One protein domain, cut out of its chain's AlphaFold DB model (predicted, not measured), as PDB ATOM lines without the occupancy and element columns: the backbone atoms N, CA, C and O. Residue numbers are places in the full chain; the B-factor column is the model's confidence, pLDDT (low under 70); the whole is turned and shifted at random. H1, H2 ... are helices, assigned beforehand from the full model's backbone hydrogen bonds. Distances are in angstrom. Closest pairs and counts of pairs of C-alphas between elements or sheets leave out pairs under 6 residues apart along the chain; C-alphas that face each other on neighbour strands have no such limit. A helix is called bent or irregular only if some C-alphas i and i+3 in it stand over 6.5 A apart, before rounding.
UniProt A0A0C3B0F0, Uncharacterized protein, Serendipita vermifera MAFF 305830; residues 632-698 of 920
ATOM      1  N   PHE A 632    -100.150-188.591-142.026       89.88
ATOM      2  CA  PHE A 632     -99.480-189.391-140.990       89.88
ATOM      3  C   PHE A 632     -98.386-190.289-141.566       89.88
ATOM      4  O   PHE A 632     -97.305-190.385-140.992       89.88
ATOM      5  N   ILE A 633     -98.632-190.889-142.735       93.69
ATOM      6  CA  ILE A 633     -97.621-191.670-143.456       93.69
ATOM      7  C   ILE A 633     -96.452-190.755-143.835       93.69
ATOM      8  O   ILE A 633     -95.299-191.086-143.584       93.69
ATOM      9  N   THR A 634     -96.728-189.571-144.372       94.75
ATOM     10  CA  THR A 634     -95.698-188.602-144.760       94.75
ATOM     11  C   THR A 634     -94.839-188.171-143.572       94.75
ATOM     12  O   THR A 634     -93.614-188.273-143.636       94.75
ATOM     13  N   VAL A 635     -95.457-187.790-142.450       95.62
ATOM     14  CA  VAL A 635     -94.743-187.417-141.220       95.62
ATOM     15  C   VAL A 635     -93.945-188.600-140.668       95.62
ATOM     16  O   VAL A 635     -92.801-188.413-140.263       95.62
ATOM     17  N   ALA A 636     -94.484-189.822-140.708       96.44
ATOM     18  CA  ALA A 636     -93.777-191.030-140.287       96.44
ATOM     19  C   ALA A 636     -92.532-191.316-141.147       96.44
ATOM     20  O   ALA A 636     -91.474-191.651-140.609       96.44
ATOM     21  N   HIS A 637     -92.619-191.140-142.472       96.69
ATOM     22  CA  HIS A 637     -91.473-191.283-143.381       96.69
ATOM     23  C   HIS A 637     -90.414-190.204-143.145       96.69
ATOM     24  O   HIS A 637     -89.230-190.532-143.082       96.69
ATOM     25  N   ILE A 638     -90.827-188.946-142.962       95.94
ATOM     26  CA  ILE A 638     -89.927-187.821-142.665       95.94
ATOM     27  C   ILE A 638     -89.240-188.026-141.313       95.94
ATOM     28  O   ILE A 638     -88.018-187.933-141.215       95.94
ATOM     29  N   TYR A 639     -90.006-188.368-140.278       97.19
ATOM     30  CA  TYR A 639     -89.479-188.653-138.949       97.19
ATOM     31  C   TYR A 639     -88.483-189.813-138.985       97.19
ATOM     32  O   TYR A 639     -87.396-189.699-138.423       97.19
ATOM     33  N   ASN A 640     -88.806-190.903-139.690       96.94
ATOM     34  CA  ASN A 640     -87.879-192.018-139.846       96.94
ATOM     35  C   ASN A 640     -86.595-191.595-140.576       96.94
ATOM     36  O   ASN A 640     -85.502-191.920-140.123       96.94
ATOM     37  N   ALA A 641     -86.711-190.826-141.662       96.06
ATOM     38  CA  ALA A 641     -85.553-190.301-142.379       96.06
ATOM     39  C   ALA A 641     -84.664-189.448-141.460       96.06
ATOM     40  O   ALA A 641     -83.449-189.647-141.427       96.06
ATOM     41  N   PHE A 642     -85.251-188.556-140.656       96.06
ATOM     42  CA  PHE A 642     -84.502-187.753-139.691       96.06
ATOM     43  C   PHE A 642     -83.875-188.588-138.578       96.06
ATOM     44  O   PHE A 642     -82.722-188.354-138.241       96.06
ATOM     45  N   ARG A 643     -84.577-189.581-138.026       95.69
ATOM     46  CA  ARG A 643     -84.022-190.447-136.972       95.69
ATOM     47  C   ARG A 643     -82.832-191.268-137.460       95.69
ATOM     48  O   ARG A 643     -81.865-191.429-136.722       95.69
ATOM     49  N   GLU A 644     -82.879-191.749-138.699       95.00
ATOM     50  CA  GLU A 644     -81.794-192.535-139.296       95.00
ATOM     51  C   GLU A 644     -80.612-191.665-139.758       95.00
ATOM     52  O   GLU A 644     -79.457-192.095-139.707       95.00
ATOM     53  N   THR A 645     -80.868-190.433-140.208       92.81
ATOM     54  CA  THR A 645     -79.816-189.511-140.677       92.81
ATOM     55  C   THR A 645     -79.197-188.681-139.555       92.81
ATOM     56  O   THR A 645     -78.002-188.392-139.606       92.81
ATOM     57  N   CYS A 646     -79.970-188.365-138.518       95.00
ATOM     58  CA  CYS A 646     -79.592-187.533-137.384       95.00
ATOM     59  C   CYS A 646     -79.833-188.292-136.063       95.00
ATOM     60  O   CYS A 646     -80.883-188.136-135.431       95.00
ATOM     61  N   PRO A 647     -78.867-189.118-135.611       91.50
ATOM     62  CA  PRO A 647     -79.007-189.911-134.386       91.50
ATOM     63  C   PRO A 647     -79.249-189.078-133.120       91.50
ATOM     64  O   PRO A 647     -79.800-189.594-132.150       91.50
ATOM     65  N   SER A 648     -78.856-187.798-133.132       94.62
ATOM     66  CA  SER A 648     -79.053-186.854-132.026       94.62
ATOM     67  C   SER A 648     -80.488-186.339-131.900       94.62
ATOM     68  O   SER A 648     -80.821-185.754-130.871       94.62
ATOM     69  N   LEU A 649     -81.357-186.557-132.896       94.88
ATOM     70  CA  LEU A 649     -82.761-186.175-132.788       94.88
ATOM     71  C   LEU A 649     -83.427-186.988-131.672       94.88
ATOM     72  O   LEU A 649     -83.491-188.217-131.752       94.88
ATOM     73  N   SER A 650     -83.964-186.314-130.655       96.06
ATOM     74  CA  SER A 650     -84.683-186.965-129.557       96.06
ATOM     75  C   SER A 650     -85.820-187.844-130.085       96.06
ATOM     76  O   SER A 650     -86.516-187.489-131.040       96.06
ATOM     77  N   LYS A 651     -86.033-189.004-129.455       96.94
ATOM     78  CA  LYS A 651     -87.152-189.889-129.804       96.94
ATOM     79  C   LYS A 651     -88.475-189.150-129.599       96.94
ATOM     80  O   LYS A 651     -88.738-188.626-128.522       96.94
ATOM     81  N   TRP A 652     -89.321-189.144-130.624       97.00
ATOM     82  CA  TRP A 652     -90.687-188.661-130.526       97.00
ATOM     83  C   TRP A 652     -91.552-189.856-130.142       97.00
ATOM     84  O   TRP A 652     -91.972-190.631-130.996       97.00
ATOM     85  N   THR A 653     -91.777-190.029-128.840       95.19
ATOM     86  CA  THR A 653     -92.375-191.241-128.253       95.19
ATOM     87  C   THR A 653     -93.685-191.665-128.922       95.19
ATOM     88  O   THR A 653     -93.878-192.849-129.194       95.19
ATOM     89  N   HIS A 654     -94.565-190.713-129.250       92.62
ATOM     90  CA  HIS A 654     -95.824-191.005-129.944       92.62
ATOM     91  C   HIS A 654     -95.604-191.513-131.373       92.62
ATOM     92  O   HIS A 654     -96.260-192.468-131.781       92.62
ATOM     93  N   MET A 655     -94.659-190.929-132.117       96.69
ATOM     94  CA  MET A 655     -94.346-191.389-133.469       96.69
ATOM     95  C   MET A 655     -93.648-192.750-133.447       96.69
ATOM     96  O   MET A 655     -94.007-193.614-134.229       96.69
ATOM     97  N   GLU A 656     -92.723-193.007-132.519       96.56
ATOM     98  CA  GLU A 656     -92.121-194.346-132.381       96.56
ATOM     99  C   GLU A 656     -93.170-195.404-131.994       96.56
ATOM    100  O   GLU A 656     -93.120-196.521-132.501       96.56
ATOM    101  N   SER A 657     -94.165-195.049-131.172       93.50
ATOM    102  CA  SER A 657     -95.299-195.935-130.862       93.50
ATOM    103  C   SER A 657     -96.166-196.195-132.097       93.50
ATOM    104  O   SER A 657     -96.536-197.335-132.360       93.50
ATOM    105  N   PHE A 658     -96.440-195.160-132.896       93.50
ATOM    106  CA  PHE A 658     -97.144-195.289-134.174       93.50
ATOM    107  C   PHE A 658     -96.381-196.203-135.148       93.50
ATOM    108  O   PHE A 658     -96.959-197.138-135.699       93.50
ATOM    109  N   LEU A 659     -95.070-195.992-135.305       95.00
ATOM    110  CA  LEU A 659     -94.201-196.838-136.125       95.00
ATOM    111  C   LEU A 659     -94.151-198.286-135.603       95.00
ATOM    112  O   LEU A 659     -94.083-199.209-136.405       95.00
ATOM    113  N   ALA A 660     -94.197-198.499-134.285       94.50
ATOM    114  CA  ALA A 660     -94.217-199.834-133.687       94.50
ATOM    115  C   ALA A 660     -95.550-200.567-133.915       94.50
ATOM    116  O   ALA A 660     -95.538-201.758-134.214       94.50
ATOM    117  N   ILE A 661     -96.685-199.868-133.809       94.00
ATOM    118  CA  ILE A 661     -98.025-200.443-134.020       94.00
ATOM    119  C   ILE A 661     -98.239-200.802-135.490       94.00
ATOM    120  O   ILE A 661     -98.714-201.891-135.799       94.00
ATOM    121  N   HIS A 662     -97.896-199.887-136.399       91.50
ATOM    122  CA  HIS A 662     -98.091-200.099-137.833       91.50
ATOM    123  C   HIS A 662     -96.946-200.880-138.493       91.50
ATOM    124  O   HIS A 662     -97.079-201.320-139.634       91.50
ATOM    125  N   GLY A 663     -95.831-201.059-137.784       91.56
ATOM    126  CA  GLY A 663     -94.684-201.841-138.221       91.56
ATOM    127  C   GLY A 663     -94.165-201.428-139.598       91.56
ATOM    128  O   GLY A 663     -93.999-200.248-139.917       91.56
ATOM    129  N   ASP A 664     -93.909-202.434-140.428       91.50
ATOM    130  CA  ASP A 664     -93.397-202.250-141.783       91.50
ATOM    131  C   ASP A 664     -94.484-201.828-142.790       91.50
ATOM    132  O   ASP A 664     -94.143-201.376-143.878       91.50
ATOM    133  N   ASP A 665     -95.778-201.896-142.450       92.44
ATOM    134  CA  ASP A 665     -96.878-201.683-143.411       92.44
ATOM    135  C   ASP A 665     -97.006-200.229-143.882       92.44
ATOM    136  O   ASP A 665     -97.515-199.943-144.970       92.44
ATOM    137  N   ILE A 666     -96.548-199.279-143.072       94.62
ATOM    138  CA  ILE A 666     -96.488-197.855-143.436       94.62
ATOM    139  C   ILE A 666     -95.347-197.547-144.406       94.62
ATOM    140  O   ILE A 666     -95.371-196.506-145.066       94.62
ATOM    141  N   PHE A 667     -94.377-198.447-144.546       94.88
ATOM    142  CA  PHE A 667     -93.292-198.351-145.508       94.88
ATOM    143  C   PHE A 667     -93.534-199.340-146.652       94.88
ATOM    144  O   PHE A 667     -94.227-200.342-146.525       94.88
ATOM    145  N   ASN A 668     -92.964-199.084-147.828       90.94
ATOM    146  CA  ASN A 668     -93.004-200.089-148.890       90.94
ATOM    147  C   ASN A 668     -91.932-201.153-148.645       90.94
ATOM    148  O   ASN A 668     -90.835-201.053-149.193       90.94
ATOM    149  N   GLY A 669     -92.250-202.131-147.792       92.75
ATOM    150  CA  GLY A 669     -91.328-203.138-147.259       92.75
ATOM    151  C   GLY A 669     -90.788-202.738-145.883       92.75
ATOM    152  O   GLY A 669     -91.351-201.868-145.238       92.75
ATOM    153  N   ARG A 670     -89.662-203.323-145.453       95.00
ATOM    154  CA  ARG A 670     -89.080-203.026-144.130       95.00
ATOM    155  C   ARG A 670     -88.802-201.535-143.918       95.00
ATOM    156  O   ARG A 670     -88.382-200.873-144.881       95.00
ATOM    157  N   ARG A 671     -88.975-201.055-142.676       95.69
ATOM    158  CA  ARG A 671     -88.609-199.701-142.217       95.69
ATOM    159  C   ARG A 671     -87.217-199.323-142.756       95.69
ATOM    160  O   ARG A 671     -86.251-200.036-142.479       95.69
ATOM    161  N   PRO A 672     -87.099-198.252-143.567       95.50
ATOM    162  CA  PRO A 672     -85.826-197.807-144.125       95.50
ATOM    163  C   PRO A 672     -84.798-197.529-143.025       95.50
ATOM    164  O   PRO A 672     -85.101-196.772-142.107       95.50
ATOM    165  N   THR A 673     -83.598-198.103-143.142       95.62
ATOM    166  CA  THR A 673     -82.498-197.904-142.183       95.62
ATOM    167  C   THR A 673     -81.345-197.108-142.790       95.62
ATOM    168  O   THR A 673     -81.168-197.059-144.013       95.62
ATOM    169  N   LYS A 674     -80.499-196.529-141.934       91.44
ATOM    170  CA  LYS A 674     -79.298-195.782-142.325       91.44
ATOM    171  C   LYS A 674     -78.374-196.582-143.243       91.44
ATOM    172  O   LYS A 674     -77.879-196.035-144.225       91.44
ATOM    173  N   GLN A 675     -78.189-197.877-142.976       91.00
ATOM    174  CA  GLN A 675     -77.362-198.760-143.812       91.00
ATOM    175  C   GLN A 675     -77.895-198.838-145.250       91.00
ATOM    176  O   GLN A 675     -77.132-198.760-146.208       91.00
ATOM    177  N   GLN A 676     -79.219-198.914-145.419       89.31
ATOM    178  CA  GLN A 676     -79.839-198.948-146.747       89.31
ATOM    179  C   GLN A 676     -79.718-197.607-147.478       89.31
ATOM    180  O   GLN A 676     -79.539-197.598-148.697       89.31
ATOM    181  N   ALA A 677     -79.801-196.491-146.748       85.56
ATOM    182  CA  ALA A 677     -79.656-195.153-147.310       85.56
ATOM    183  C   ALA A 677     -78.213-194.858-147.750       85.56
ATOM    184  O   ALA A 677     -78.006-194.283-148.817       85.56
ATOM    185  N   GLN A 678     -77.218-195.316-146.982       86.44
ATOM    186  CA  GLN A 678     -75.799-195.179-147.331       86.44
ATOM    187  C   GLN A 678     -75.459-195.871-148.658       86.44
ATOM    188  O   GLN A 678     -74.665-195.347-149.435       86.44
ATOM    189  N   CYS A 679     -76.105-197.000-148.969       81.06
ATOM    190  CA  CYS A 679     -75.908-197.691-150.243       81.06
ATOM    191  C   CYS A 679     -76.652-197.048-151.431       81.06
ATOM    192  O   CYS A 679     -76.278-197.305-152.575       81.06
ATOM    193  N   ASN A 680     -77.711-196.257-151.203       71.62
ATOM    194  CA  ASN A 680     -78.722-195.962-152.232       71.62
ATOM    195  C   ASN A 680     -79.019-194.473-152.489       71.62
ATOM    196  O   ASN A 680     -80.086-194.168-153.023       71.62
ATOM    197  N   SER A 681     -78.070-193.567-152.225       77.50
ATOM    198  CA  SER A 681     -78.242-192.103-152.349       77.50
ATOM    199  C   SER A 681     -79.212-191.515-151.296       77.50
ATOM    200  O   SER A 681     -80.140-192.199-150.860       77.50
ATOM    201  N   PRO A 682     -79.039-190.241-150.873       76.31
ATOM    202  CA  PRO A 682     -79.954-189.552-149.950       76.31
ATOM    203  C   PRO A 682     -81.431-189.605-150.372       76.31
ATOM    204  O   PRO A 682     -82.331-189.561-149.536       76.31
ATOM    205  N   GLU A 683     -81.689-189.771-151.670       89.31
ATOM    206  CA  GLU A 683     -83.029-189.917-152.241       89.31
ATOM    207  C   GLU A 683     -83.740-191.221-151.837       89.31
ATOM    208  O   GLU A 683     -84.921-191.391-152.136       89.31
ATOM    209  N   PHE A 684     -83.059-192.161-151.174       93.12
ATOM    210  CA  PHE A 684     -83.623-193.457-150.802       93.12
ATOM    211  C   PHE A 684     -84.902-193.337-149.957       93.12
ATOM    212  O   PHE A 684     -85.918-193.951-150.294       93.12
ATOM    213  N   PHE A 685     -84.878-192.519-148.898       94.62
ATOM    214  CA  PHE A 685     -86.049-192.302-148.040       94.62
ATOM    215  C   PHE A 685     -87.198-191.651-148.817       94.62
ATOM    216  O   PHE A 685     -88.342-192.098-148.736       94.62
ATOM    217  N   TYR A 686     -86.876-190.654-149.642       94.25
ATOM    218  CA  TYR A 686     -87.856-189.940-150.453       94.25
ATOM    219  C   TYR A 686     -88.514-190.847-151.503       94.25
ATOM    220  O   TYR A 686     -89.735-190.864-151.633       94.25
ATOM    221  N   ASN A 687     -87.740-191.678-152.202       94.31
ATOM    222  CA  ASN A 687     -88.271-192.621-153.189       94.31
ATOM    223  C   ASN A 687     -89.149-193.705-152.541       94.31
ATOM    224  O   ASN A 687     -90.158-194.107-153.122       94.31
ATOM    225  N   ARG A 688     -88.819-194.155-151.321       94.00
ATOM    226  CA  ARG A 688     -89.671-195.068-150.535       94.00
ATOM    227  C   ARG A 688     -90.999-194.421-150.145       94.00
ATOM    228  O   ARG A 688     -92.032-195.077-150.285       94.00
ATOM    229  N   TRP A 689     -90.977-193.160-149.719       95.25
ATOM    230  CA  TRP A 689     -92.188-192.385-149.445       95.25
ATOM    231  C   TRP A 689     -93.039-192.204-150.707       95.25
ATOM    232  O   TRP A 689     -94.216-192.555-150.702       95.25
ATOM    233  N   ARG A 690     -92.441-191.777-151.828       93.56
ATOM    234  CA  ARG A 690     -93.139-191.614-153.116       93.56
ATOM    235  C   ARG A 690     -93.847-192.888-153.555       93.56
ATOM    236  O   ARG A 690     -95.013-192.843-153.936       93.56
ATOM    237  N   LEU A 691     -93.160-194.027-153.462       94.88
ATOM    238  CA  LEU A 691     -93.769-195.313-153.784       94.88
ATOM    239  C   LEU A 691     -94.945-195.631-152.858       94.88
ATOM    240  O   LEU A 691     -95.900-196.274-153.293       94.88
ATOM    241  N   ARG A 692     -94.876-195.248-151.576       93.69
ATOM    242  CA  ARG A 692     -95.954-195.505-150.613       93.69
ATOM    243  C   ARG A 692     -97.177-194.640-150.902       93.69
ATOM    244  O   ARG A 692     -98.290-195.138-150.797       93.69
ATOM    245  N   MET A 693     -96.958-193.410-151.356       92.00
ATOM    246  CA  MET A 693     -98.004-192.503-151.838       92.00
ATOM    247  C   MET A 693     -98.571-192.902-153.215       92.00
ATOM    248  O   MET A 693     -99.379-192.177-153.784       92.00
ATOM    249  N   GLY A 694     -98.157-194.046-153.775       93.50
ATOM    250  CA  GLY A 694     -98.680-194.573-155.037       93.50
ATOM    251  C   GLY A 694     -98.000-194.032-156.296       93.50
ATOM    252  O   GLY A 694     -98.420-194.380-157.401       93.50
ATOM    253  N   LEU A 695     -96.934-193.235-156.170       92.12
ATOM    254  CA  LEU A 695     -96.174-192.763-157.329       92.12
ATOM    255  C   LEU A 695     -95.364-193.913-157.927       92.12
ATOM    256  O   LEU A 695     -94.648-194.638-157.231       92.12
ATOM    257  N   SER A 696     -95.467-194.087-159.242       91.25
ATOM    258  CA  SER A 696     -94.840-195.219-159.921       91.25
ATOM    259  C   SER A 696     -93.312-195.090-159.965       91.25
ATOM    260  O   SER A 696     -92.770-193.999-160.145       91.25
ATOM    261  N   VAL A 697     -92.594-196.223-159.904       90.88
ATOM    262  CA  VAL A 697     -91.119-196.269-160.069       90.88
ATOM    263  C   VAL A 697     -90.670-195.545-161.345       90.88
ATOM    264  O   VAL A 697     -89.626-194.895-161.377       90.88
ATOM    265  N   HIS A 698     -91.490-195.625-162.395       89.12
ATOM    266  CA  HIS A 698     -91.210-195.028-163.693       89.12
ATOM    267  C   HIS A 698     -91.140-193.491-163.652       89.12
ATOM    268  O   HIS A 698     -90.478-192.886-164.494       89.12
TER     269      HIS A 698
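This is residues 632 to 698 of the 920 residues of an uncharacterized protein of Serendipita vermifera MAFF 305830 (UniProt A0A0C3B0F0). What shape does the printed part make? Two helices, H1 and H4, lie side by side and run opposite ways, and H2 packs about perpendicular to H1 on residues 633 to 639 of that helix, while the short H3 makes a corner with H4 at the end where H4 begins. The link of residues 667 to 673 leads along the pair from H2 to H3, and the longest axis reaches from the link after H1 to the tail after H4. What is it made of, and how large is it? The printed part has 67 residues with four named helices, in the order H1, H2, H3, H4, and no named strand, and its class is all helix. It is compact, with a radius of gyration of the C-alphas of 11.5 A, but elongated in outline, with spans of 36 by 23 by 16 A.

Where do the first two helices lie? H1 covers residues 632 to 645 and is 19.7 A long from first to last C-alpha; it begins with C-alpha 632 at (-99.480, -189.391, -140.990). H2 covers residues 653 to 666 and is 17.1 A long, with C-alpha 666 at (-96.488, -197.855, -143.436). Is any helix irregular? H2 is irregular: C-alphas 661 and 664 are 9.2 A apart, against about 5 A in a regular helix, and its line is a rough one. Where are the last two helices? H3 is short, residues 674 to 679, and measures 8.8 A. H4 covers residues 683 to 692, is 14.2 A long, and ends with C-alpha 692 at (-95.954, -195.505, -150.613).

What does H1 touch? H1 touches H2 with residues 633 to 639 alone; the closest C-alphas are those of Ile 633 and Ile 666, 6.3 A apart, and the lines are about perpendicular at 75 degrees. H1 also touches H4, at a shallow tilt of 20 degrees, opposite ways, and the closest C-alphas, those of Ala 641 and Phe 685, are 6.0 A apart. How does H2 stand to the later helices? H2 and H3 are apart. H2 and H4 are close but not clearly touching, with the closest C-alphas, those of Ile 666 and Arg 692, 7.6 A apart; they run the same way at a steep tilt of 68 degrees, only just short of about perpendicular. And where does H3 stand? H3 and H4 touch only at the corner by their link, about perpendicular at 73 degrees, and their closest C-alphas, those of Ala 677 and Phe 684, are 5.6 A apart. H3 is close to H1 but not clearly touching it, with the C-alphas of Glu 644 and Lys 674, the closest, 5.1 A apart. What do the backbone N and O atoms of the helices show? In H1, H3 and H4 every O i to N i+4 pair is within hydrogen-bond range, while in H2 it is 7 of 10.

How far does the printed part reach? The two C-alphas farthest apart are those of Ser 650 and His 698, at 35.7 A, and the first and last printed C-alphas, those of Phe 632 and His 698, are 24.8 A apart. Is there a cut, or a long link? The printed part has no cut and no long link: the link from H3 to H4 is tight, and those from H1 to H2 and from H2 to H3 are short. How confident is the model? The mean pLDDT of the printed part is 92.7 and no printed residue is under 70; the mean is 87 in H3, against 95 in H1 and 94 in both H2 and H4.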